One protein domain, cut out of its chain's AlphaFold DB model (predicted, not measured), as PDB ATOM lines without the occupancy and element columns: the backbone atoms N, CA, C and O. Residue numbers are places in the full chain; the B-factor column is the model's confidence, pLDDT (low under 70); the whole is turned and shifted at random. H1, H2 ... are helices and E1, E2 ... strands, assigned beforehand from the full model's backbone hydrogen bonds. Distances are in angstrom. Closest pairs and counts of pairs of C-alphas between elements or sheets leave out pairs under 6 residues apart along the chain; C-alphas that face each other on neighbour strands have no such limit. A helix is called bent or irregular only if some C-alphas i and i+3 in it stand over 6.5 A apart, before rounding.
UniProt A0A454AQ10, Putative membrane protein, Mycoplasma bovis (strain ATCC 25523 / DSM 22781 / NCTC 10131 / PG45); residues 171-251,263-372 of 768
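Overview. This is residues 171 to 251 and 263 to 372 of the 768 residues of the protein "Putative membrane protein" of Mycoplasma bovis (strain ATCC 25523 / DSM 22781 / NCTC 10131 / PG45) (UniProt A0A454AQ10). A compact body of crossed helices has H3 and H7 in its middle, and residues 235 to 251 of H4 stick out from it as a long arm that makes the length of the whole. H3 crosses the helical hairpin of H6 and H7, H6 being kinked near residue 304, while H5 and H9 pack on H3 and two short strands, E1 and E2, make a small hairpin far from the middle. The printed part has 191 residues, with nine named helices and two named strands in the order H1 H2 H3 H4 H5 H6 H7 E1 E2 H8 H9; the sheet E1 - E2 is antiparallel and the class is mostly helix. The whole is compact, with a radius of gyration of the C-alphas of 18.1 A, and spans 64 by 39 by 31 A.

Arrangement. H1, residues 171 to 178, only just touches H7, residues 314 to 336, with 3 pairs of C-alphas within 8 A; the closest are Lys 174 and Leu 326, 6.4 A. H2, residues 182 to 188, also only just touches H7, with 3 such pairs, closest at Ile 188 and Tyr 325, 6.7 A. H3, residues 203 to 227, touches H7 with its residues 210 to 221 alone, at a steep tilt of 51 degrees, the same way; the closest C-alphas are Ala 217 and Ile 327, 5.8 A. H4, residues 234 to 251, touches no helix. H5, residues 268 to 271, touches H3, closest at Met 270 and Ala 219, 5.9 A. H6, residues 289 to 310, forms a hairpin with H7 at a shallow tilt of 12 degrees, opposite ways; the closest C-alphas are Gln 307 and Arg 317, 6.5 A. E1, residues 340 to 342, and E2, residues 345 to 347, form an antiparallel hairpin, with N 345 and O 342 within hydrogen-bond range at 2.9 A. H8, residues 355 to 359, and H9, residues 361 to 372, touch only at the corner, and only just, with 3 pairs; the closest are Phe 358 and Arg 364, 5.6 A. H9 touches H3, closest at Lys 367 and Tyr 223, 5.2 A. Every O i to N i+4 pair is within hydrogen-bond range in H1, H2, H4, H7, H8 and H9, against 17 of 21 in H3 and 13 of 18 in H6; H5 is too short for such a pair.

Along the chain. H1 begins at C-alpha 171, (98.807, 35.479, 72.934). H3 is 37.3 A long, H7 31.7 A, H6 27.0 A, H4 25.9 A and H9 16.3 A. H3 and H6 are irregular: C-alphas 223 and 226 are 7.5 A apart, and C-alphas 305 and 308 are 7.8 A apart. H9 ends at C-alpha 372, (105.129, 42.128, 82.761).

Size, cuts and confidence. The C-alphas farthest apart, Lys 198 and Asn 251, are 65.7 A apart. Residues 252 to 262 are not printed, and C-alphas 251 and 263 are 32.4 A apart across the cut. The links H2 to H3 and H5 to H6 are long. The mean pLDDT of the printed part is 82.7; residues 178 to 189, 197 and 337 to 352 are under 70.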
ATOM      1  N   TYR A 171      99.188  35.514  74.338       83.69
ATOM      2  CA  TYR A 171      98.807  35.479  72.934       83.69
ATOM      3  C   TYR A 171      99.950  34.997  72.023       83.69
ATOM      4  O   TYR A 171      99.675  34.311  71.039       83.69
ATOM      5  N   GLN A 172     101.222  35.258  72.336       81.56
ATOM      6  CA  GLN A 172     102.337  34.652  71.583       81.56
ATOM      7  C   GLN A 172     102.270  33.119  71.623       81.56
ATOM      8  O   GLN A 172     102.345  32.463  70.584       81.56
ATOM      9  N   VAL A 173     101.996  32.547  72.800       79.81
ATOM     10  CA  VAL A 173     101.751  31.102  72.945       79.81
ATOM     11  C   VAL A 173     100.503  30.674  72.171       79.81
ATOM     12  O   VAL A 173     100.519  29.643  71.504       79.81
ATOM     13  N   LYS A 174      99.431  31.474  72.179       81.69
ATOM     14  CA  LYS A 174      98.233  31.203  71.368       81.69
ATOM     15  C   LYS A 174      98.560  31.086  69.876       81.69
ATOM     16  O   LYS A 174      98.116  30.124  69.256       81.69
ATOM     17  N   LYS A 175      99.318  32.032  69.310       77.12
ATOM     18  CA  LYS A 175      99.763  31.999  67.904       77.12
ATOM     19  C   LYS A 175     100.572  30.735  67.615       77.12
ATOM     20  O   LYS A 175     100.290  30.047  66.642       77.12
ATOM     21  N   ALA A 176     101.514  30.404  68.495       74.06
ATOM     22  CA  ALA A 176     102.326  29.198  68.380       74.06
ATOM     23  C   ALA A 176     101.473  27.922  68.345       74.06
ATOM     24  O   ALA A 176     101.638  27.100  67.450       74.06
ATOM     25  N   VAL A 177     100.526  27.782  69.279       73.00
ATOM     26  CA  VAL A 177      99.621  26.624  69.335       73.00
ATOM     27  C   VAL A 177      98.753  26.549  68.082       73.00
ATOM     28  O   VAL A 177      98.606  25.474  67.519       73.00
ATOM     29  N   GLN A 178      98.205  27.676  67.621       69.50
ATOM     30  CA  GLN A 178      97.346  27.730  66.431       69.50
ATOM     31  C   GLN A 178      98.063  27.375  65.124       69.50
ATOM     32  O   GLN A 178      97.398  26.942  64.191       69.50
ATOM     33  N   ASN A 179      99.384  27.542  65.061       67.31
ATOM     34  CA  ASN A 179     100.191  27.195  63.891       67.31
ATOM     35  C   ASN A 179     100.622  25.714  63.863       67.31
ATOM     36  O   ASN A 179     101.350  25.312  62.958       67.31
ATOM     37  N   LEU A 180     100.221  24.901  64.847       64.44
ATOM     38  CA  LEU A 180     100.474  23.459  64.837       64.44
ATOM     39  C   LEU A 180      99.556  22.764  63.817       64.44
ATOM     40  O   LEU A 180      98.379  23.103  63.719       64.44
ATOM     41  N   ASN A 181     100.087  21.775  63.086       56.44
ATOM     42  CA  ASN A 181      99.351  21.027  62.058       56.44
ATOM     43  C   ASN A 181      98.039  20.416  62.588       56.44
ATOM     44  O   ASN A 181      97.987  19.928  63.722       56.44
ATOM     45  N   ASP A 182      97.022  20.329  61.724       56.75
ATOM     46  CA  ASP A 182      95.691  19.785  62.044       56.75
ATOM     47  C   ASP A 182      95.726  18.374  62.651       56.75
ATOM     48  O   ASP A 182      94.899  18.045  63.498       56.75
ATOM     49  N   SER A 183      96.709  17.540  62.293       55.62
ATOM     50  CA  SER A 183      96.893  16.207  62.886       55.62
ATOM     51  C   SER A 183      97.261  16.258  64.376       55.62
ATOM     52  O   SER A 183      96.754  15.467  65.172       55.62
ATOM     53  N   TYR A 184      98.095  17.222  64.776       57.59
ATOM     54  CA  TYR A 184      98.461  17.466  66.173       57.59
ATOM     55  C   TYR A 184      97.332  18.185  66.923       57.59
ATOM     56  O   TYR A 184      97.059  17.907  68.087       57.59
ATOM     57  N   PHE A 185      96.595  19.062  66.241       56.75
ATOM     58  CA  PHE A 185      95.376  19.655  66.790       56.75
ATOM     59  C   PHE A 185      94.278  18.602  67.023       56.75
ATOM     60  O   PHE A 185      93.566  18.658  68.025       56.75
ATOM     61  N   GLY A 186      94.188  17.595  66.148       57.00
ATOM     62  CA  GLY A 186      93.324  16.424  66.294       57.00
ATOM     63  C   GLY A 186      93.698  15.554  67.496       57.00
ATOM     64  O   GLY A 186      92.809  15.135  68.241       57.00
ATOM     65  N   SER A 187      94.994  15.354  67.761       60.47
ATOM     66  CA  SER A 187      95.461  14.627  68.952       60.47
ATOM     67  C   SER A 187      95.251  15.424  70.250       60.47
ATOM     68  O   SER A 187      94.772  14.853  71.230       60.47
ATOM     69  N   ILE A 188      95.452  16.748  70.256       61.16
ATOM     70  CA  ILE A 188      95.047  17.655  71.359       61.16
ATOM     71  C   ILE A 188      93.513  17.698  71.516       61.16
ATOM     72  O   ILE A 188      92.986  17.974  72.596       61.16
ATOM     73  N   GLY A 189      92.772  17.385  70.456       61.72
ATOM     74  CA  GLY A 189      91.323  17.214  70.451       61.72
ATOM     75  C   GLY A 189      90.826  15.928  71.121       61.72
ATOM     76  O   GLY A 189      89.630  15.826  71.403       61.72
ATOM     77  N   SER A 190      91.692  14.958  71.413       72.56
ATOM     78  CA  SER A 190      91.300  13.686  72.040       72.56
ATOM     79  C   SER A 190      90.830  13.864  73.488       72.56
ATOM     80  O   SER A 190      91.237  14.799  74.174       72.56
ATOM     81  N   LYS A 191      89.955  12.979  73.974       80.12
ATOM     82  CA  LYS A 191      89.570  12.957  75.394       80.12
ATOM     83  C   LYS A 191      90.755  12.497  76.251       80.12
ATOM     84  O   LYS A 191      91.552  11.678  75.803       80.12
ATOM     85  N   TYR A 192      90.843  12.971  77.491       82.31
ATOM     86  CA  TYR A 192      91.713  12.338  78.484       82.31
ATOM     87  C   TYR A 192      91.162  10.961  78.843       82.31
ATOM     88  O   TYR A 192      89.949  10.818  79.004       82.31
ATOM     89  N   TYR A 193      92.044   9.977  78.998       77.69
ATOM     90  CA  TYR A 193      91.676   8.619  79.410       77.69
ATOM     91  C   TYR A 193      91.854   8.395  80.920       77.69
ATOM     92  O   TYR A 193      91.215   7.517  81.487       77.69
ATOM     93  N   ASP A 194      92.651   9.232  81.587       76.38
ATOM     94  CA  ASP A 194      93.018   9.140  83.001       76.38
ATOM     95  C   ASP A 194      92.396  10.274  83.847       76.38
ATOM     96  O   ASP A 194      93.071  11.005  84.573       76.38
ATOM     97  N   PHE A 195      91.077  10.452  83.737       74.00
ATOM     98  CA  PHE A 195      90.329  11.484  84.464       74.00
ATOM     99  C   PHE A 195      89.527  10.908  85.640       74.00
ATOM    100  O   PHE A 195      89.142   9.740  85.647       74.00
ATOM    101  N   ASP A 196      89.242  11.743  86.642       74.50
ATOM    102  CA  ASP A 196      88.467  11.328  87.814       74.50
ATOM    103  C   ASP A 196      86.965  11.525  87.561       74.50
ATOM    104  O   ASP A 196      86.444  12.646  87.582       74.50
ATOM    105  N   VAL A 197      86.266  10.412  87.331       64.75
ATOM    106  CA  VAL A 197      84.816  10.366  87.067       64.75
ATOM    107  C   VAL A 197      83.990  10.811  88.286       64.75
ATOM    108  O   VAL A 197      82.816  11.151  88.147       64.75
ATOM    109  N   LYS A 198      84.581  10.838  89.491       71.50
ATOM    110  CA  LYS A 198      83.902  11.292  90.717       71.50
ATOM    111  C   LYS A 198      83.821  12.817  90.811       71.50
ATOM    112  O   LYS A 198      83.008  13.326  91.583       71.50
ATOM    113  N   ILE A 199      84.616  13.552  90.027       73.25
ATOM    114  CA  ILE A 199      84.538  15.014  89.954       73.25
ATOM    115  C   ILE A 199      83.301  15.395  89.130       73.25
ATOM    116  O   ILE A 199      83.322  15.389  87.900       73.25
ATOM    117  N   LYS A 200      82.207  15.729  89.823       72.69
ATOM    118  CA  LYS A 200      80.970  16.219  89.202       72.69
ATOM    119  C   LYS A 200      81.099  17.705  88.875       72.69
ATOM    120  O   LYS A 200      81.267  18.523  89.774       72.69
ATOM    121  N   ILE A 201      80.994  18.045  87.593       78.88
ATOM    122  CA  ILE A 201      80.938  19.426  87.096       78.88
ATOM    123  C   ILE A 201      79.548  19.642  86.507       78.88
ATOM    124  O   ILE A 201      79.111  18.830  85.697       78.88
ATOM    125  N   TYR A 202      78.857  20.714  86.897       81.19
ATOM    126  CA  TYR A 202      77.533  21.037  86.363       81.19
ATOM    127  C   TYR A 202      77.629  22.089  85.242       81.19
ATOM    128  O   TYR A 202      78.538  22.921  85.270       81.19
ATOM    129  N   PRO A 203      76.679  22.132  84.282       79.75
ATOM    130  CA  PRO A 203      76.698  23.107  83.184       79.75
ATOM    131  C   PRO A 203      76.805  24.566  83.644       79.75
ATOM    132  O   PRO A 203      77.544  25.356  83.053       79.75
ATOM    133  N   LYS A 204      76.131  24.906  84.750       83.81
ATOM    134  CA  LYS A 204      76.174  26.241  85.367       83.81
ATOM    135  C   LYS A 204      77.584  26.669  85.808       83.81
ATOM    136  O   LYS A 204      77.879  27.861  85.800       83.81
ATOM    137  N   ASP A 205      78.463  25.713  86.113       86.00
ATOM    138  CA  ASP A 205      79.813  25.965  86.628       86.00
ATOM    139  C   ASP A 205      80.857  26.062  85.499       86.00
ATOM    140  O   ASP A 205      81.986  26.501  85.733       86.00
ATOM    141  N   ILE A 206      80.508  25.695  84.252       87.81
ATOM    142  CA  ILE A 206      81.467  25.654  83.131       87.81
ATOM    143  C   ILE A 206      82.119  27.014  82.896       87.81
ATOM    144  O   ILE A 206      83.337  27.087  82.729       87.81
ATOM    145  N   LYS A 207      81.333  28.097  82.866       88.62
ATOM    146  CA  LYS A 207      81.865  29.443  82.583       88.62
ATOM    147  C   LYS A 207      82.848  29.894  83.669       88.62
ATOM    148  O   LYS A 207      83.871  30.505  83.356       88.62
ATOM    149  N   GLU A 208      82.576  29.556  84.927       89.31
ATOM    150  CA  GLU A 208      83.449  29.874  86.059       89.31
ATOM    151  C   GLU A 208      84.738  29.040  86.051       89.31
ATOM    152  O   GLU A 208      85.836  29.582  86.223       89.31
ATOM    153  N   LEU A 209      84.630  27.734  85.796       90.38
ATOM    154  CA  LEU A 209      85.779  26.839  85.667       90.38
ATOM    155  C   LEU A 209      86.663  27.223  84.479       90.38
ATOM    156  O   LEU A 209      87.875  27.347  84.645       90.38
ATOM    157  N   MET A 210      86.069  27.512  83.316       91.12
ATOM    158  CA  MET A 210      86.788  28.020  82.143       91.12
ATOM    159  C   MET A 210      87.581  29.278  82.495       91.12
ATOM    160  O   MET A 210      88.762  29.393  82.167       91.12
ATOM    161  N   ARG A 211      86.948  30.223  83.202       91.56
ATOM    162  CA  ARG A 211      87.607  31.447  83.666       91.56
ATOM    163  C   ARG A 211      88.770  31.134  84.612       91.56
ATOM    164  O   ARG A 211      89.839  31.711  84.439       91.56
ATOM    165  N   SER A 212      88.586  30.226  85.566       92.44
ATOM    166  CA  SER A 212      89.618  29.849  86.544       92.44
ATOM    167  C   SER A 212      90.819  29.174  85.875       92.44
ATOM    168  O   SER A 212      91.956  29.574  86.116       92.44
ATOM    169  N   PHE A 213      90.587  28.237  84.951       94.69
ATOM    170  CA  PHE A 213      91.663  27.588  84.196       94.69
ATOM    171  C   PHE A 213      92.365  28.537  83.221       94.69
ATOM    172  O   PHE A 213      93.587  28.482  83.093       94.69
ATOM    173  N   LYS A 214      91.638  29.462  82.583       93.19
ATOM    174  CA  LYS A 214      92.247  30.528  81.770       93.19
ATOM    175  C   LYS A 214      93.203  31.383  82.605       93.19
ATOM    176  O   LYS A 214      94.290  31.722  82.143       93.19
ATOM    177  N   ILE A 215      92.791  31.741  83.819       93.50
ATOM    178  CA  ILE A 215      93.569  32.561  84.757       93.50
ATOM    179  C   ILE A 215      94.799  31.799  85.248       93.50
ATOM    180  O   ILE A 215      95.889  32.364  85.222       93.50
ATOM    181  N   LEU A 216      94.656  30.512  85.581       94.38
ATOM    182  CA  LEU A 216      95.776  29.628  85.907       94.38
ATOM    183  C   LEU A 216      96.790  29.551  84.761       94.38
ATOM    184  O   LEU A 216      97.975  29.795  84.972       94.38
ATOM    185  N   ALA A 217      96.324  29.272  83.544       92.38
ATOM    186  CA  ALA A 217      97.182  29.175  82.369       92.38
ATOM    187  C   ALA A 217      97.935  30.490  82.112       92.38
ATOM    188  O   ALA A 217      99.151  30.479  81.928       92.38
ATOM    189  N   LYS A 218      97.245  31.638  82.180       92.44
ATOM    190  CA  LYS A 218      97.891  32.957  82.109       92.44
ATOM    191  C   LYS A 218      98.939  33.138  83.212       92.44
ATOM    192  O   LYS A 218     100.060  33.536  82.912       92.44
ATOM    193  N   ALA A 219      98.605  32.833  84.466       92.56
ATOM    194  CA  ALA A 219      99.520  32.989  85.595       92.56
ATOM    195  C   ALA A 219     100.786  32.131  85.434       92.56
ATOM    196  O   ALA A 219     101.877  32.633  85.686       92.56
ATOM    197  N   ILE A 220     100.663  30.892  84.943       91.62
ATOM    198  CA  ILE A 220     101.802  30.010  84.639       91.62
ATOM    199  C   ILE A 220     102.710  30.638  83.576       91.62
ATOM    200  O   ILE A 220     103.925  30.695  83.777       91.62
ATOM    201  N   ILE A 221     102.147  31.150  82.475       89.81
ATOM    202  CA  ILE A 221     102.926  31.780  81.395       89.81
ATOM    203  C   ILE A 221     103.742  32.967  81.913       89.81
ATOM    204  O   ILE A 221     104.950  33.028  81.692       89.81
ATOM    205  N   TYR A 222     103.117  33.889  82.648       90.69
ATOM    206  CA  TYR A 222     103.837  35.040  83.196       90.69
ATOM    207  C   TYR A 222     104.838  34.628  84.283       90.69
ATOM    208  O   TYR A 222     105.973  35.094  84.277       90.69
ATOM    209  N   TYR A 223     104.477  33.708  85.179       91.06
ATOM    210  CA  TYR A 223     105.369  33.224  86.238       91.06
ATOM    211  C   TYR A 223     106.656  32.594  85.684       91.06
ATOM    212  O   TYR A 223     107.748  32.785  86.223       91.06
ATOM    213  N   THR A 224     106.536  31.866  84.575       88.31
ATOM    214  CA  THR A 224     107.649  31.163  83.928       88.31
ATOM    215  C   THR A 224     108.394  32.004  82.889       88.31
ATOM    216  O   THR A 224     109.437  31.564  82.398       88.31
ATOM    217  N   TYR A 225     107.936  33.232  82.611       88.12
ATOM    218  CA  TYR A 225     108.464  34.097  81.553       88.12
ATOM    219  C   TYR A 225     109.987  34.262  81.603       88.12
ATOM    220  O   TYR A 225     110.697  33.997  80.631       88.12
ATOM    221  N   LYS A 226     110.510  34.667  82.766       84.12
ATOM    222  CA  LYS A 226     111.943  34.943  82.965       84.12
ATOM    223  C   LYS A 226     112.826  33.732  82.701       84.12
ATOM    224  O   LYS A 226     113.936  33.891  82.207       84.12
ATOM    225  N   ASN A 227     112.321  32.542  83.009       81.50
ATOM    226  CA  ASN A 227     113.062  31.300  82.848       81.50
ATOM    227  C   ASN A 227     113.147  30.868  81.376       81.50
ATOM    228  O   ASN A 227     113.990  30.037  81.053       81.50
ATOM    229  N   ASN A 228     112.285  31.412  80.504       75.38
ATOM    230  CA  ASN A 228     112.054  30.898  79.154       75.38
ATOM    231  C   ASN A 228     111.849  32.020  78.106       75.38
ATOM    232  O   ASN A 228     111.147  31.820  77.119       75.38
ATOM    233  N   LYS A 229     112.454  33.208  78.289       77.69
ATOM    234  CA  LYS A 229     112.220  34.417  77.457       77.69
ATOM    235  C   LYS A 229     112.222  34.166  75.942       77.69
ATOM    236  O   LYS A 229     111.385  34.716  75.228       77.69
ATOM    237  N   GLN A 230     113.158  33.346  75.466       72.50
ATOM    238  CA  GLN A 230     113.329  32.999  74.052       72.50
ATOM    239  C   GLN A 230     112.081  32.374  73.416       72.50
ATOM    240  O   GLN A 230     111.767  32.672  72.269       72.50
ATOM    241  N   ILE A 231     111.330  31.574  74.172       70.94
ATOM    242  CA  ILE A 231     110.148  30.858  73.676       70.94
ATOM    243  C   ILE A 231     108.981  31.806  73.431       70.94
ATOM    244  O   ILE A 231     108.208  31.613  72.500       70.94
ATOM    245  N   TYR A 232     108.877  32.871  74.218       76.19
ATOM    246  CA  TYR A 232     107.836  33.877  74.022       76.19
ATOM    247  C   TYR A 232     108.162  34.843  72.874       76.19
ATOM    248  O   TYR A 232     107.432  35.805  72.670       76.19
ATOM    249  N   GLY A 233     109.270  34.644  72.145       78.38
ATOM    250  CA  GLY A 233     109.683  35.533  71.059       78.38
ATOM    251  C   GLY A 233     110.184  36.897  71.540       78.38
ATOM    252  O   GLY A 233     110.188  37.855  70.769       78.38
ATOM    253  N   ALA A 234     110.617  37.006  72.805       85.62
ATOM    254  CA  ALA A 234     111.045  38.276  73.394       85.62
ATOM    255  C   ALA A 234     112.189  38.938  72.601       85.62
ATOM    256  O   ALA A 234     112.158  40.146  72.369       85.62
ATOM    257  N   SER A 235     113.161  38.146  72.135       85.00
ATOM    258  CA  SER A 235     114.264  38.619  71.289       85.00
ATOM    259  C   SER A 235     113.780  39.105  69.922       85.00
ATOM    260  O   SER A 235     114.248  40.134  69.445       85.00
ATOM    261  N   GLY A 236     112.815  38.409  69.313       87.50
ATOM    262  CA  GLY A 236     112.204  38.815  68.047       87.50
ATOM    263  C   GLY A 236     111.487  40.160  68.162       87.50
ATOM    264  O   GLY A 236     111.687  41.033  67.323       87.50
ATOM    265  N   ILE A 237     110.721  40.361  69.240       88.25
ATOM    266  CA  ILE A 237     110.050  41.638  69.531       88.25
ATOM    267  C   ILE A 237     111.081  42.743  69.757       88.25
ATOM    268  O   ILE A 237     111.004  43.784  69.109       88.25
ATOM    269  N   GLN A 238     112.070  42.516  70.623       89.06
ATOM    270  CA  GLN A 238     113.113  43.507  70.894       89.06
ATOM    271  C   GLN A 238     113.862  43.901  69.612       89.06
ATOM    272  O   GLN A 238     114.073  45.086  69.359       89.06
ATOM    273  N   ASN A 239     114.224  42.924  68.776       91.69
ATOM    274  CA  ASN A 239     114.920  43.170  67.517       91.69
ATOM    275  C   ASN A 239     114.054  43.943  66.513       91.69
ATOM    276  O   ASN A 239     114.558  44.832  65.828       91.69
ATOM    277  N   LEU A 240     112.752  43.648  66.447       92.00
ATOM    278  CA  LEU A 240     111.805  44.379  65.605       92.00
ATOM    279  C   LEU A 240     111.753  45.864  65.988       92.00
ATOM    280  O   LEU A 240     111.967  46.719  65.131       92.00
ATOM    281  N   TYR A 241     111.520  46.180  67.264       91.94
ATOM    282  CA  TYR A 241     111.415  47.572  67.722       91.94
ATOM    283  C   TYR A 241     112.752  48.315  67.681       91.94
ATOM    284  O   TYR A 241     112.777  49.497  67.338       91.94
ATOM    285  N   LYS A 242     113.868  47.619  67.931       91.56
ATOM    286  CA  LYS A 242     115.212  48.157  67.696       91.56
ATOM    287  C   LYS A 242     115.406  48.539  66.228       91.56
ATOM    288  O   LYS A 242     115.723  49.686  65.943       91.56
ATOM    289  N   THR A 243     115.121  47.624  65.300       95.00
ATOM    290  CA  THR A 243     115.245  47.865  63.848       95.00
ATOM    291  C   THR A 243     114.383  49.044  63.398       95.00
ATOM    292  O   THR A 243     114.838  49.906  62.646       95.00
ATOM    293  N   ILE A 244     113.137  49.106  63.878       94.69
ATOM    294  CA  ILE A 244     112.211  50.214  63.614       94.69
ATOM    295  C   ILE A 244     112.804  51.538  64.094       94.69
ATOM    296  O   ILE A 244     112.851  52.509  63.341       94.69
ATOM    297  N   GLY A 245     113.259  51.578  65.344       93.38
ATOM    298  CA  GLY A 245     113.780  52.790  65.945       93.38
ATOM    299  C   GLY A 245     115.103  53.254  65.326       93.38
ATOM    300  O   GLY A 245     115.268  54.451  65.109       93.38
ATOM    301  N   GLU A 246     116.018  52.345  64.985       93.25
ATOM    302  CA  GLU A 246     117.259  52.660  64.261       93.25
ATOM    303  C   GLU A 246     116.961  53.220  62.867       93.25
ATOM    304  O   GLU A 246     117.490  54.270  62.493       93.25
ATOM    305  N   TYR A 247     116.065  52.569  62.118       95.88
ATOM    306  CA  TYR A 247     115.640  53.049  60.804       95.88
ATOM    307  C   TYR A 247     114.989  54.435  60.897       95.88
ATOM    308  O   TYR A 247     115.253  55.303  60.060       95.88
ATOM    309  N   ALA A 248     114.181  54.671  61.934       95.25
ATOM    310  CA  ALA A 248     113.539  55.956  62.170       95.25
ATOM    311  C   ALA A 248     114.555  57.077  62.426       95.25
ATOM    312  O   ALA A 248     114.475  58.125  61.785       95.25
ATOM    313  N   LEU A 249     115.552  56.847  63.289       92.12
ATOM    314  CA  LEU A 249     116.621  57.818  63.560       92.12
ATOM    315  C   LEU A 249     117.446  58.131  62.310       92.12
ATOM    316  O   LEU A 249     117.714  59.299  62.028       92.12
ATOM    317  N   GLN A 250     117.818  57.104  61.539       92.25
ATOM    318  CA  GLN A 250     118.610  57.257  60.315       92.25
ATOM    319  C   GLN A 250     117.897  58.111  59.258       92.25
ATOM    320  O   GLN A 250     118.552  58.847  58.522       92.25
ATOM    321  N   ASN A 251     116.566  58.035  59.201       94.31
ATOM    322  CA  ASN A 251     115.750  58.684  58.174       94.31
ATOM    323  C   ASN A 251     114.964  59.906  58.683       94.31
ATOM    324  O   ASN A 251     114.175  60.486  57.935       94.31
ATOM    325  N   ASN A 263      99.403  46.281  81.615       80.56
ATOM    326  CA  ASN A 263      99.087  46.177  83.043       80.56
ATOM    327  C   ASN A 263      97.750  45.457  83.296       80.56
ATOM    328  O   ASN A 263      97.615  44.816  84.332       80.56
ATOM    329  N   ASP A 264      96.792  45.515  82.363       77.94
ATOM    330  CA  ASP A 264      95.515  44.793  82.472       77.94
ATOM    331  C   ASP A 264      95.670  43.280  82.239       77.94
ATOM    332  O   ASP A 264      94.769  42.498  82.558       77.94
ATOM    333  N   GLU A 265      96.807  42.832  81.695       81.06
ATOM    334  CA  GLU A 265      97.049  41.411  81.441       81.06
ATOM    335  C   GLU A 265      97.303  40.608  82.715       81.06
ATOM    336  O   GLU A 265      97.129  39.383  82.710       81.06
ATOM    337  N   VAL A 266      97.690  41.285  83.799       82.44
ATOM    338  CA  VAL A 266      97.994  40.678  85.091       82.44
ATOM    339  C   VAL A 266      97.146  41.335  86.176       82.44
ATOM    340  O   VAL A 266      97.144  42.548  86.339       82.44
ATOM    341  N   SER A 267      96.414  40.527  86.942       83.62
ATOM    342  CA  SER A 267      95.475  41.013  87.962       83.62
ATOM    343  C   SER A 267      95.844  40.532  89.363       83.62
ATOM    344  O   SER A 267      96.504  39.506  89.518       83.62
ATOM    345  N   GLU A 268      95.354  41.216  90.399       83.25
ATOM    346  CA  GLU A 268      95.474  40.734  91.785       83.25
ATOM    347  C   GLU A 268      94.860  39.343  91.963       83.25
ATOM    348  O   GLU A 268      95.425  38.496  92.652       83.25
ATOM    349  N   TYR A 269      93.770  39.057  91.250       85.75
ATOM    350  CA  TYR A 269      93.151  37.735  91.248       85.75
ATOM    351  C   TYR A 269      94.080  36.645  90.690       85.75
ATOM    352  O   TYR A 269      94.056  35.530  91.192       85.75
ATOM    353  N   MET A 270      94.940  36.946  89.707       89.06
ATOM    354  CA  MET A 270      95.983  36.010  89.235       89.06
ATOM    355  C   MET A 270      97.122  35.825  90.243       89.06
ATOM    356  O   MET A 270      97.809  34.806  90.223       89.06
ATOM    357  N   ALA A 271      97.363  36.830  91.082       85.94
ATOM    358  CA  ALA A 271      98.459  36.842  92.037       85.94
ATOM    359  C   ALA A 271      98.106  36.169  93.372       85.94
ATOM    360  O   ALA A 271      99.004  35.693  94.071       85.94
ATOM    361  N   ASN A 272      96.819  36.088  93.711       87.44
ATOM    362  CA  ASN A 272      96.306  35.490  94.943       87.44
ATOM    363  C   ASN A 272      95.800  34.055  94.717       87.44
ATOM    364  O   ASN A 272      95.554  33.635  93.594       87.44
ATOM    365  N   ASN A 273      95.620  33.287  95.797       88.50
ATOM    366  CA  ASN A 273      95.178  31.886  95.716       88.50
ATOM    367  C   ASN A 273      93.650  31.712  95.591       88.50
ATOM    368  O   ASN A 273      93.180  30.584  95.485       88.50
ATOM    369  N   GLU A 274      92.859  32.789  95.573       88.06
ATOM    370  CA  GLU A 274      91.386  32.722  95.532       88.06
ATOM    371  C   GLU A 274      90.854  31.898  94.350       88.06
ATOM    372  O   GLU A 274      89.933  31.099  94.507       88.06
ATOM    373  N   PHE A 275      91.470  32.032  93.172       88.00
ATOM    374  CA  PHE A 275      91.067  31.283  91.978       88.00
ATOM    375  C   PHE A 275      91.423  29.792  92.033       88.00
ATOM    376  O   PHE A 275      90.855  29.000  91.281       88.00
ATOM    377  N   LEU A 276      92.349  29.421  92.920       89.94
ATOM    378  CA  LEU A 276      92.775  28.048  93.184       89.94
ATOM    379  C   LEU A 276      92.024  27.422  94.363       89.94
ATOM    380  O   LEU A 276      92.001  26.201  94.493       89.94
ATOM    381  N   ASN A 277      91.387  28.229  95.212       88.56
ATOM    382  CA  ASN A 277      90.653  27.761  96.381       88.56
ATOM    383  C   ASN A 277      89.224  27.325  96.009       88.56
ATOM    384  O   ASN A 277      88.233  27.922  96.429       88.56
ATOM    385  N   LYS A 278      89.118  26.306  95.151       87.94
ATOM    386  CA  LYS A 278      87.845  25.707  94.717       87.94
ATOM    387  C   LYS A 278      87.711  24.305  95.306       87.94
ATOM    388  O   LYS A 278      88.709  23.594  95.284       87.94
ATOM    389  N   PRO A 279      86.522  23.846  95.740       88.62
ATOM    390  CA  PRO A 279      86.355  22.514  96.337       88.62
ATOM    391  C   PRO A 279      86.971  21.372  95.512       88.62
ATOM    392  O   PRO A 279      87.640  20.496  96.049       88.62
ATOM    393  N   GLN A 280      86.821  21.429  94.188       87.44
ATOM    394  CA  GLN A 280      87.369  20.472  93.224       87.44
ATOM    395  C   GLN A 280      88.903  20.513  93.071       87.44
ATOM    396  O   GLN A 280      89.472  19.625  92.445       87.44
ATOM    397  N   PHE A 281      89.574  21.529  93.614       91.69
ATOM    398  CA  PHE A 281      91.031  21.722  93.575       91.69
ATOM    399  C   PHE A 281      91.709  21.381  94.910       91.69
ATOM    400  O   PHE A 281      92.936  21.466  95.011       91.69
ATOM    401  N   LEU A 282      90.932  21.003  95.931       91.38
ATOM    402  CA  LEU A 282      91.439  20.747  97.273       91.38
ATOM    403  C   LEU A 282      91.641  19.254  97.547       91.38
ATOM    404  O   LEU A 282      90.828  18.402  97.186       91.38
ATOM    405  N   GLU A 283      92.712  18.955  98.271       90.38
ATOM    406  CA  GLU A 283      93.009  17.667  98.883       90.38
ATOM    407  C   GLU A 283      93.209  17.887 100.378       90.38
ATOM    408  O   GLU A 283      94.066  18.670 100.785       90.38
ATOM    409  N   ASN A 284      92.369  17.262 101.206       89.81
ATOM    410  CA  ASN A 284      92.373  17.462 102.661       89.81
ATOM    411  C   ASN A 284      92.322  18.955 103.064       89.81
ATOM    412  O   ASN A 284      93.014  19.395 103.979       89.81
ATOM    413  N   GLY A 285      91.536  19.750 102.327       88.19
ATOM    414  CA  GLY A 285      91.388  21.193 102.547       88.19
ATOM    415  C   GLY A 285      92.554  22.060 102.050       88.19
ATOM    416  O   GLY A 285      92.526  23.269 102.257       88.19
ATOM    417  N   ARG A 286      93.568  21.484 101.389       91.62
ATOM    418  CA  ARG A 286      94.733  22.205 100.845       91.62
ATOM    419  C   ARG A 286      94.729  22.189  99.321       91.62
ATOM    420  O   ARG A 286      94.311  21.207  98.718       91.62
ATOM    421  N   ILE A 287      95.207  23.263  98.696       93.81
ATOM    422  CA  ILE A 287      95.325  23.348  97.234       93.81
ATOM    423  C   ILE A 287      96.285  22.256  96.747       93.81
ATOM    424  O   ILE A 287      97.426  22.203  97.199       93.81
ATOM    425  N   SER A 288      95.827  21.399  95.830       92.69
ATOM    426  CA  SER A 288      96.592  20.250  95.330       92.69
ATOM    427  C   SER A 288      96.756  20.313  93.815       92.69
ATOM    428  O   SER A 288      95.778  20.418  93.069       92.69
ATOM    429  N   LYS A 289      98.011  20.217  93.361       92.69
ATOM    430  CA  LYS A 289      98.385  20.142  91.941       92.69
ATOM    431  C   LYS A 289      97.609  19.032  91.227       92.69
ATOM    432  O   LYS A 289      97.006  19.265  90.179       92.69
ATOM    433  N   ASP A 290      97.581  17.851  91.837       90.38
ATOM    434  CA  ASP A 290      96.965  16.656  91.265       90.38
ATOM    435  C   ASP A 290      95.446  16.802  91.181       90.38
ATOM    436  O   ASP A 290      94.843  16.440  90.167       90.38
ATOM    437  N   LYS A 291      94.811  17.392  92.203       91.19
ATOM    438  CA  LYS A 291      93.369  17.680  92.175       91.19
ATOM    439  C   LYS A 291      93.007  18.697  91.103       91.19
ATOM    440  O   LYS A 291      92.063  18.451  90.355       91.19
ATOM    441  N   ILE A 292      93.767  19.787  90.973       93.19
ATOM    442  CA  ILE A 292      93.557  20.782  89.909       93.19
ATOM    443  C   ILE A 292      93.640  20.116  88.535       93.19
ATOM    444  O   ILE A 292      92.761  20.325  87.697       93.19
ATOM    445  N   TYR A 293      94.672  19.306  88.298       93.06
ATOM    446  CA  TYR A 293      94.875  18.683  86.994       93.06
ATOM    447  C   TYR A 293      93.806  17.629  86.685       93.06
ATOM    448  O   TYR A 293      93.229  17.653  85.600       93.06
ATOM    449  N   ARG A 294      93.435  16.771  87.646       90.25
ATOM    450  CA  ARG A 294      92.313  15.826  87.472       90.25
ATOM    451  C   ARG A 294      90.996  16.548  87.203       90.25
ATOM    452  O   ARG A 294      90.259  16.146  86.305       90.25
ATOM    453  N   ALA A 295      90.719  17.637  87.923       91.94
ATOM    454  CA  ALA A 295      89.542  18.465  87.680       91.94
ATOM    455  C   ALA A 295      89.562  19.080  86.274       91.94
ATOM    456  O   ALA A 295      88.522  19.123  85.619       91.94
ATOM    457  N   PHE A 296      90.732  19.504  85.784       93.62
ATOM    458  CA  PHE A 296      90.889  19.981  84.412       93.62
ATOM    459  C   PHE A 296      90.612  18.884  83.377       93.62
ATOM    460  O   PHE A 296      89.854  19.128  82.441       93.62
ATOM    461  N   LYS A 297      91.154  17.670  83.555       91.94
ATOM    462  CA  LYS A 297      90.903  16.536  82.646       91.94
ATOM    463  C   LYS A 297      89.412  16.206  82.552       91.94
ATOM    464  O   LYS A 297      88.870  16.088  81.450       91.94
ATOM    465  N   SER A 298      88.725  16.136  83.697       89.94
ATOM    466  CA  SER A 298      87.272  15.920  83.748       89.94
ATOM    467  C   SER A 298      86.506  17.078  83.096       89.94
ATOM    468  O   SER A 298      85.623  16.843  82.271       89.94
ATOM    469  N   PHE A 299      86.880  18.328  83.388       91.75
ATOM    470  CA  PHE A 299      86.304  19.526  82.769       91.75
ATOM    471  C   PHE A 299      86.443  19.516  81.242       91.75
ATOM    472  O   PHE A 299      85.454  19.698  80.533       91.75
ATOM    473  N   PHE A 300      87.644  19.255  80.729       90.44
ATOM    474  CA  PHE A 300      87.946  19.224  79.302       90.44
ATOM    475  C   PHE A 300      87.083  18.199  78.557       90.44
ATOM    476  O   PHE A 300      86.520  18.503  77.502       90.44
ATOM    477  N   ASN A 301      86.938  17.001  79.129       87.56
ATOM    478  CA  ASN A 301      86.114  15.939  78.558       87.56
ATOM    479  C   ASN A 301      84.616  16.290  78.566       87.56
ATOM    480  O   ASN A 301      83.917  15.969  77.604       87.56
ATOM    481  N   LEU A 302      84.128  16.941  79.628       85.81
ATOM    482  CA  LEU A 302      82.708  17.266  79.815       85.81
ATOM    483  C   LEU A 302      82.243  18.469  78.991       85.81
ATOM    484  O   LEU A 302      81.141  18.441  78.444       85.81
ATOM    485  N   VAL A 303      83.071  19.509  78.852       86.12
ATOM    486  CA  VAL A 303      82.715  20.743  78.122       86.12
ATOM    487  C   VAL A 303      82.277  20.462  76.687       86.12
ATOM    488  O   VAL A 303      81.363  21.117  76.189       86.12
ATOM    489  N   LYS A 304      82.863  19.453  76.035       78.31
ATOM    490  CA  LYS A 304      82.496  19.067  74.665       78.31
ATOM    491  C   LYS A 304      81.044  18.600  74.532       78.31
ATOM    492  O   LYS A 304      80.456  18.792  73.474       78.31
ATOM    493  N   ASN A 305      80.459  18.042  75.592       82.06
ATOM    494  CA  ASN A 305      79.079  17.552  75.584       82.06
ATOM    495  C   ASN A 305      78.053  18.680  75.786       82.06
ATOM    496  O   ASN A 305      76.922  18.553  75.335       82.06
ATOM    497  N   TRP A 306      78.447  19.777  76.440       82.31
ATOM    498  CA  TRP A 306      77.557  20.889  76.811       82.31
ATOM    499  C   TRP A 306      77.870  22.197  76.074       82.31
ATOM    500  O   TRP A 306      77.314  23.246  76.390       82.31
ATOM    501  N   GLN A 307      78.765  22.164  75.084       82.94
ATOM    502  CA  GLN A 307      79.207  23.360  74.362       82.94
ATOM    503  C   GLN A 307      78.057  24.114  73.680       82.94
ATOM    504  O   GLN A 307      78.103  25.338  73.625       82.94
ATOM    505  N   ASN A 308      77.026  23.406  73.206       84.81
ATOM    506  CA  ASN A 308      75.856  24.015  72.566       84.81
ATOM    507  C   ASN A 308      74.959  24.737  73.581       84.81
ATOM    508  O   ASN A 308      74.444  25.809  73.279       84.81
ATOM    509  N   ASP A 309      74.833  24.185  74.790       85.12
ATOM    510  CA  ASP A 309      74.002  24.752  75.857       85.12
ATOM    511  C   ASP A 309      74.679  25.964  76.516       85.12
ATOM    512  O   ASP A 309      74.029  26.922  76.930       85.12
ATOM    513  N   VAL A 310      76.010  25.932  76.625       85.44
ATOM    514  CA  VAL A 310      76.792  26.972  77.312       85.44
ATOM    515  C   VAL A 310      77.186  28.123  76.380       85.44
ATOM    516  O   VAL A 310      77.242  29.277  76.829       85.44
ATOM    517  N   TRP A 311      77.450  27.817  75.106       90.00
ATOM    518  CA  TRP A 311      77.816  28.767  74.053       90.00
ATOM    519  C   TRP A 311      76.870  28.590  72.848       90.00
ATOM    520  O   TRP A 311      77.104  27.750  71.972       90.00
ATOM    521  N   PRO A 312      75.772  29.363  72.790       86.00
ATOM    522  CA  PRO A 312      74.718  29.152  71.800       86.00
ATOM    523  C   PRO A 312      75.140  29.547  70.380       86.00
ATOM    524  O   PRO A 312      74.646  28.975  69.407       86.00
ATOM    525  N   THR A 313      76.089  30.475  70.230       89.81
ATOM    526  CA  THR A 313      76.573  30.915  68.913       89.81
ATOM    527  C   THR A 313      77.784  30.103  68.447       89.81
ATOM    528  O   THR A 313      78.622  29.678  69.243       89.81
ATOM    529  N   GLU A 314      77.890  29.872  67.136       87.25
ATOM    530  CA  GLU A 314      79.015  29.130  66.553       87.25
ATOM    531  C   GLU A 314      80.354  29.847  66.767       87.25
ATOM    532  O   GLU A 314      81.355  29.215  67.110       87.25
ATOM    533  N   GLU A 315      80.361  31.173  66.637       83.88
ATOM    534  CA  GLU A 315      81.539  32.004  66.875       83.88
ATOM    535  C   GLU A 315      82.061  31.845  68.312       83.88
ATOM    536  O   GLU A 315      83.249  31.571  68.518       83.88
ATOM    537  N   GLU A 316      81.176  31.928  69.313       84.50
ATOM    538  CA  GLU A 316      81.552  31.722  70.713       84.50
ATOM    539  C   GLU A 316      82.041  30.295  70.969       84.50
ATOM    540  O   GLU A 316      83.040  30.124  71.673       84.50
ATOM    541  N   ARG A 317      81.391  29.267  70.401       88.38
ATOM    542  CA  ARG A 317      81.859  27.873  70.529       88.38
ATOM    543  C   ARG A 317      83.267  27.720  69.981       88.38
ATOM    544  O   ARG A 317      84.160  27.267  70.697       88.38
ATOM    545  N   ASN A 318      83.489  28.154  68.745       84.19
ATOM    546  CA  ASN A 318      84.781  28.043  68.075       84.19
ATOM    547  C   ASN A 318      85.880  28.784  68.843       84.19
ATOM    548  O   ASN A 318      86.992  28.271  69.000       84.19
ATOM    549  N   TYR A 319      85.573  29.968  69.375       85.25
ATOM    550  CA  TYR A 319      86.494  30.724  70.216       85.25
ATOM    551  C   TYR A 319      86.842  29.982  71.516       85.25
ATOM    552  O   TYR A 319      88.024  29.825  71.841       85.25
ATOM    553  N   ASN A 320      85.838  29.504  72.257       88.12
ATOM    554  CA  ASN A 320      86.048  28.865  73.557       88.12
ATOM    555  C   ASN A 320      86.707  27.486  73.444       88.12
ATOM    556  O   ASN A 320      87.519  27.135  74.296       88.12
ATOM    557  N   ILE A 321      86.437  26.729  72.380       85.19
ATOM    558  CA  ILE A 321      87.113  25.453  72.115       85.19
ATOM    559  C   ILE A 321      88.595  25.673  71.794       85.19
ATOM    560  O   ILE A 321      89.454  25.010  72.377       85.19
ATOM    561  N   LYS A 322      88.931  26.660  70.953       84.12
ATOM    562  CA  LYS A 322      90.337  27.039  70.705       84.12
ATOM    563  C   LYS A 322      91.043  27.479  71.990       84.12
ATOM    564  O   LYS A 322      92.202  27.132  72.207       84.12
ATOM    565  N   LEU A 323      90.347  28.220  72.853       87.88
ATOM    566  CA  LEU A 323      90.861  28.614  74.164       87.88
ATOM    567  C   LEU A 323      91.093  27.404  75.081       87.88
ATOM    568  O   LEU A 323      92.125  27.335  75.742       87.88
ATOM    569  N   LEU A 324      90.169  26.442  75.104       89.44
ATOM    570  CA  LEU A 324      90.286  25.221  75.900       89.44
ATOM    571  C   LEU A 324      91.513  24.392  75.496       89.44
ATOM    572  O   LEU A 324      92.230  23.898  76.363       89.44
ATOM    573  N   TYR A 325      91.795  24.287  74.196       85.62
ATOM    574  CA  TYR A 325      92.994  23.609  73.699       85.62
ATOM    575  C   TYR A 325      94.287  24.326  74.087       85.62
ATOM    576  O   TYR A 325      95.238  23.679  74.518       85.62
ATOM    577  N   LEU A 326      94.311  25.659  74.021       86.25
ATOM    578  CA  LEU A 326      95.444  26.443  74.516       86.25
ATOM    579  C   LEU A 326      95.692  26.196  76.013       86.25
ATOM    580  O   LEU A 326      96.832  25.993  76.425       86.25
ATOM    581  N   ILE A 327      94.631  26.189  76.825       91.12
ATOM    582  CA  ILE A 327      94.721  25.885  78.260       91.12
ATOM    583  C   ILE A 327      95.282  24.475  78.469       91.12
ATOM    584  O   ILE A 327      96.191  24.315  79.280       91.12
ATOM    585  N   ARG A 328      94.793  23.480  77.715       88.69
ATOM    586  CA  ARG A 328      95.288  22.098  77.772       88.69
ATOM    587  C   ARG A 328      96.793  22.019  77.565       88.69
ATOM    588  O   ARG A 328      97.477  21.482  78.422       88.69
ATOM    589  N   VAL A 329      97.312  22.611  76.490       83.69
ATOM    590  CA  VAL A 329      98.755  22.580  76.187       83.69
ATOM    591  C   VAL A 329      99.586  23.141  77.347       83.69
ATOM    592  O   VAL A 329     100.615  22.574  77.714       83.69
ATOM    593  N   ILE A 330      99.128  24.238  77.956       87.56
ATOM    594  CA  ILE A 330      99.831  24.880  79.073       87.56
ATOM    595  C   ILE A 330      99.787  24.001  80.330       87.56
ATOM    596  O   ILE A 330     100.812  23.837  80.992       87.56
ATOM    597  N   LEU A 331      98.623  23.434  80.666       90.62
ATOM    598  CA  LEU A 331      98.453  22.617  81.869       90.62
ATOM    599  C   LEU A 331      99.117  21.242  81.749       90.62
ATOM    600  O   LEU A 331      99.777  20.834  82.699       90.62
ATOM    601  N   ASP A 332      99.020  20.575  80.596       87.25
ATOM    602  CA  ASP A 332      99.693  19.293  80.335       87.25
ATOM    603  C   ASP A 332     101.206  19.454  80.513       87.25
ATOM    604  O   ASP A 332     101.844  18.651  81.198       87.25
ATOM    605  N   LYS A 333     101.792  20.548  79.999       82.38
ATOM    606  CA  LYS A 333     103.208  20.829  80.262       82.38
ATOM    607  C   LYS A 333     103.472  21.106  81.736       82.38
ATOM    608  O   LYS A 333     104.417  20.565  82.302       82.38
ATOM    609  N   ALA A 334     102.705  22.007  82.344       87.81
ATOM    610  CA  ALA A 334     102.990  22.477  83.694       87.81
ATOM    611  C   ALA A 334     102.828  21.370  84.745       87.81
ATOM    612  O   ALA A 334     103.554  21.350  85.740       87.81
ATOM    613  N   PHE A 335     101.874  20.458  84.551       89.25
ATOM    614  CA  PHE A 335     101.507  19.475  85.561       89.25
ATOM    615  C   PHE A 335     102.020  18.068  85.295       89.25
ATOM    616  O   PHE A 335     102.409  17.408  86.261       89.25
ATOM    617  N   ASP A 336     102.104  17.659  84.036       81.75
ATOM    618  CA  ASP A 336     102.439  16.291  83.618       81.75
ATOM    619  C   ASP A 336     103.783  16.225  82.863       81.75
ATOM    620  O   ASP A 336     104.220  15.171  82.421       81.75
ATOM    621  N   ASP A 337     104.448  17.379  82.706       67.94
ATOM    622  CA  ASP A 337     105.743  17.553  82.036       67.94
ATOM    623  C   ASP A 337     105.805  17.000  80.598       67.94
ATOM    624  O   ASP A 337     106.873  16.663  80.077       67.94
ATOM    625  N   VAL A 338     104.663  16.959  79.903       69.00
ATOM    626  CA  VAL A 338     104.593  16.500  78.506       69.00
ATOM    627  C   VAL A 338     105.492  17.372  77.625       69.00
ATOM    628  O   VAL A 338     105.510  18.596  77.755       69.00
ATOM    629  N   ARG A 339     106.276  16.776  76.719       61.53
ATOM    630  CA  ARG A 339     107.108  17.551  75.781       61.53
ATOM    631  C   ARG A 339     106.227  18.356  74.831       61.53
ATOM    632  O   ARG A 339     105.236  17.847  74.315       61.53
ATOM    633  N   TRP A 340     106.611  19.603  74.583       61.56
ATOM    634  CA  TRP A 340     105.972  20.423  73.558       61.56
ATOM    635  C   TRP A 340     106.831  20.445  72.310       61.56
ATOM    636  O   TRP A 340     108.052  20.604  72.377       61.56
ATOM    637  N   ILE A 341     106.162  20.325  71.172       53.62
ATOM    638  CA  ILE A 341     106.777  20.463  69.866       53.62
ATOM    639  C   ILE A 341     106.438  21.863  69.357       53.62
ATOM    640  O   ILE A 341     105.271  22.181  69.132       53.62
ATOM    641  N   TYR A 342     107.461  22.695  69.188       50.09
ATOM    642  CA  TYR A 342     107.359  24.015  68.570       50.09
ATOM    643  C   TYR A 342     108.146  23.981  67.259       50.09
ATOM    644  O   TYR A 342     109.304  23.574  67.270       50.09
ATOM    645  N   GLU A 343     107.532  24.352  66.129       53.09
ATOM    646  CA  GLU A 343     108.189  24.335  64.803       53.09
ATOM    647  C   GLU A 343     108.890  22.996  64.472       53.09
ATOM    648  O   GLU A 343     110.017  22.972  63.982       53.09
ATOM    649  N   ASN A 344     108.249  21.860  64.781       51.25
ATOM    650  CA  ASN A 344     108.827  20.513  64.627       51.25
ATOM    651  C   ASN A 344     110.124  20.267  65.429       51.25
ATOM    652  O   ASN A 344     110.877  19.343  65.121       51.25
ATOM    653  N   LYS A 345     110.395  21.063  66.468       55.75
ATOM    654  CA  LYS A 345     111.509  20.872  67.402       55.75
ATOM    655  C   LYS A 345     110.967  20.494  68.775       55.75
ATOM    656  O   LYS A 345     110.104  21.178  69.328       55.75
ATOM    657  N   ASP A 346     111.500  19.405  69.319       56.31
ATOM    658  CA  ASP A 346     111.249  18.964  70.690       56.31
ATOM    659  C   ASP A 346     111.864  20.013  71.630       56.31
ATOM    660  O   ASP A 346     113.086  20.128  71.747       56.31
ATOM    661  N   THR A 347     111.031  20.852  72.247       55.03
ATOM    662  CA  THR A 347     111.506  21.949  73.098       55.03
ATOM    663  C   THR A 347     110.966  21.780  74.512       55.03
ATOM    664  O   THR A 347     109.766  21.834  74.780       55.03
ATOM    665  N   ASN A 348     111.871  21.583  75.473       55.53
ATOM    666  CA  ASN A 348     111.556  21.681  76.899       55.53
ATOM    667  C   ASN A 348     111.372  23.161  77.272       55.53
ATOM    668  O   ASN A 348     112.238  23.794  77.863       55.53
ATOM    669  N   TRP A 349     110.241  23.722  76.843       55.38
ATOM    670  CA  TRP A 349     109.915  25.152  76.831       55.38
ATOM    671  C   TRP A 349     109.533  25.768  78.178       55.38
ATOM    672  O   TRP A 349     109.442  26.984  78.315       55.38
ATOM    673  N   LEU A 350     109.281  24.936  79.179       60.12
ATOM    674  CA  LEU A 350     109.126  25.368  80.552       60.12
ATOM    675  C   LEU A 350     110.096  24.516  81.351       60.12
ATOM    676  O   LEU A 350     109.904  23.302  81.440       60.12
ATOM    677  N   LYS A 351     111.127  25.136  81.948       62.06
ATOM    678  CA  LYS A 351     111.758  24.542  83.139       62.06
ATOM    679  C   LYS A 351     110.648  24.010  84.048       62.06
ATOM    680  O   LYS A 351     109.632  24.697  84.185       62.06
ATOM    681  N   LYS A 352     110.859  22.824  84.636       69.00
ATOM    682  CA  LYS A 352     109.888  22.139  85.503       69.00
ATOM    683  C   LYS A 352     109.137  23.162  86.352       69.00
ATOM    684  O   LYS A 352     109.756  23.935  87.086       69.00
ATOM    685  N   PHE A 353     107.820  23.209  86.180       84.56
ATOM    686  CA  PHE A 353     106.987  24.167  86.883       84.56
ATOM    687  C   PHE A 353     106.980  23.823  88.373       84.56
ATOM    688  O   PHE A 353     106.489  22.771  88.784       84.56
ATOM    689  N   ASP A 354     107.571  24.711  89.164       88.88
ATOM    690  CA  ASP A 354     107.600  24.608  90.616       88.88
ATOM    691  C   ASP A 354     106.264  25.104  91.180       88.88
ATOM    692  O   ASP A 354     106.050  26.308  91.358       88.88
ATOM    693  N   PHE A 355     105.338  24.160  91.368       91.62
ATOM    694  CA  PHE A 355     103.998  24.442  91.868       91.62
ATOM    695  C   PHE A 355     104.013  24.917  93.324       91.62
ATOM    696  O   PHE A 355     103.241  25.810  93.668       91.62
ATOM    697  N   ASP A 356     104.911  24.385  94.153       91.44
ATOM    698  CA  ASP A 356     104.990  24.744  95.569       91.44
ATOM    699  C   ASP A 356     105.440  26.199  95.723       91.44
ATOM    700  O   ASP A 356     104.776  26.988  96.399       91.44
ATOM    701  N   ALA A 357     106.483  26.608  94.993       92.62
ATOM    702  CA  ALA A 357     106.890  28.013  94.939       92.62
ATOM    703  C   ALA A 357     105.821  28.913  94.292       92.62
ATOM    704  O   ALA A 357     105.692  30.084  94.645       92.62
ATOM    705  N   PHE A 358     105.026  28.388  93.353       93.06
ATOM    706  CA  PHE A 358     103.926  29.134  92.741       93.06
ATOM    707  C   PHE A 358     102.757  29.390  93.708       93.06
ATOM    708  O   PHE A 358     102.037  30.374  93.522       93.06
ATOM    709  N   LEU A 359     102.540  28.535  94.716       93.38
ATOM    710  CA  LEU A 359     101.502  28.731  95.736       93.38
ATOM    711  C   LEU A 359     101.834  29.855  96.725       93.38
ATOM    712  O   LEU A 359     100.904  30.446  97.289       93.38
ATOM    713  N   ASP A 360     103.117  30.188  96.898       93.06
ATOM    714  CA  ASP A 360     103.550  31.391  97.611       93.06
ATOM    715  C   ASP A 360     103.122  32.638  96.818       93.06
ATOM    716  O   ASP A 360     103.654  32.970  95.753       93.06
ATOM    717  N   ALA A 361     102.121  33.343  97.351       90.19
ATOM    718  CA  ALA A 361     101.542  34.510  96.705       90.19
ATOM    719  C   ALA A 361     102.551  35.658  96.543       90.19
ATOM    720  O   ALA A 361     102.494  36.366  95.538       90.19
ATOM    721  N   ASP A 362     103.484  35.841  97.476       89.56
ATOM    722  CA  ASP A 362     104.468  36.920  97.405       89.56
ATOM    723  C   ASP A 362     105.566  36.596  96.396       89.56
ATOM    724  O   ASP A 362     105.969  37.462  95.610       89.56
ATOM    725  N   PHE A 363     106.002  35.336  96.336       90.25
ATOM    726  CA  PHE A 363     106.914  34.887  95.287       90.25
ATOM    727  C   PHE A 363     106.279  35.006  93.898       90.25
ATOM    728  O   PHE A 363     106.883  35.573  92.979       90.25
ATOM    729  N   ARG A 364     105.027  34.560  93.750       90.88
ATOM    730  CA  ARG A 364     104.267  34.682  92.502       90.88
ATOM    731  C   ARG A 364     104.076  36.140  92.091       90.88
ATOM    732  O   ARG A 364     104.344  36.463  90.937       90.88
ATOM    733  N   LYS A 365     103.697  37.038  93.009       90.25
ATOM    734  CA  LYS A 365     103.592  38.491  92.750       90.25
ATOM    735  C   LYS A 365     104.884  39.061  92.171       90.25
ATOM    736  O   LYS A 365     104.833  39.747  91.152       90.25
ATOM    737  N   ARG A 366     106.040  38.746  92.770       88.31
ATOM    738  CA  ARG A 366     107.352  39.197  92.266       88.31
ATOM    739  C   ARG A 366     107.617  38.697  90.846       88.31
ATOM    740  O   ARG A 366     107.942  39.495  89.973       88.31
ATOM    741  N   LYS A 367     107.407  37.401  90.586       89.56
ATOM    742  CA  LYS A 367     107.609  36.802  89.251       89.56
ATOM    743  C   LYS A 367     106.686  37.402  88.192       89.56
ATOM    744  O   LYS A 367     107.144  37.699  87.093       89.56
ATOM    745  N   LEU A 368     105.412  37.609  88.524       89.69
ATOM    746  CA  LEU A 368     104.439  38.240  87.634       89.69
ATOM    747  C   LEU A 368     104.812  39.700  87.329       89.69
ATOM    748  O   LEU A 368     104.780  40.097  86.166       89.69
ATOM    749  N   PHE A 369     105.207  40.473  88.351       87.19
ATOM    750  CA  PHE A 369     105.675  41.857  88.210       87.19
ATOM    751  C   PHE A 369     106.910  41.950  87.303       87.19
ATOM    752  O   PHE A 369     106.949  42.745  86.362       87.19
ATOM    753  N   ASP A 370     107.912  41.107  87.548       85.50
ATOM    754  CA  ASP A 370     109.118  41.058  86.726       85.50
ATOM    755  C   ASP A 370     108.804  40.663  85.283       85.50
ATOM    756  O   ASP A 370     109.397  41.199  84.355       85.50
ATOM    757  N   ALA A 371     107.872  39.735  85.068       88.31
ATOM    758  CA  ALA A 371     107.511  39.299  83.728       88.31
ATOM    759  C   ALA A 371     106.858  40.410  82.905       88.31
ATOM    760  O   ALA A 371     107.261  40.651  81.765       88.31
ATOM    761  N   ILE A 372     105.871  41.096  83.481       87.56
ATOM    762  CA  ILE A 372     105.129  42.128  82.761       87.56
ATOM    763  C   ILE A 372     105.980  43.372  82.499       87.56
ATOM    764  O   ILE A 372     105.983  43.873  81.376       87.56
TER     765      ILE A 372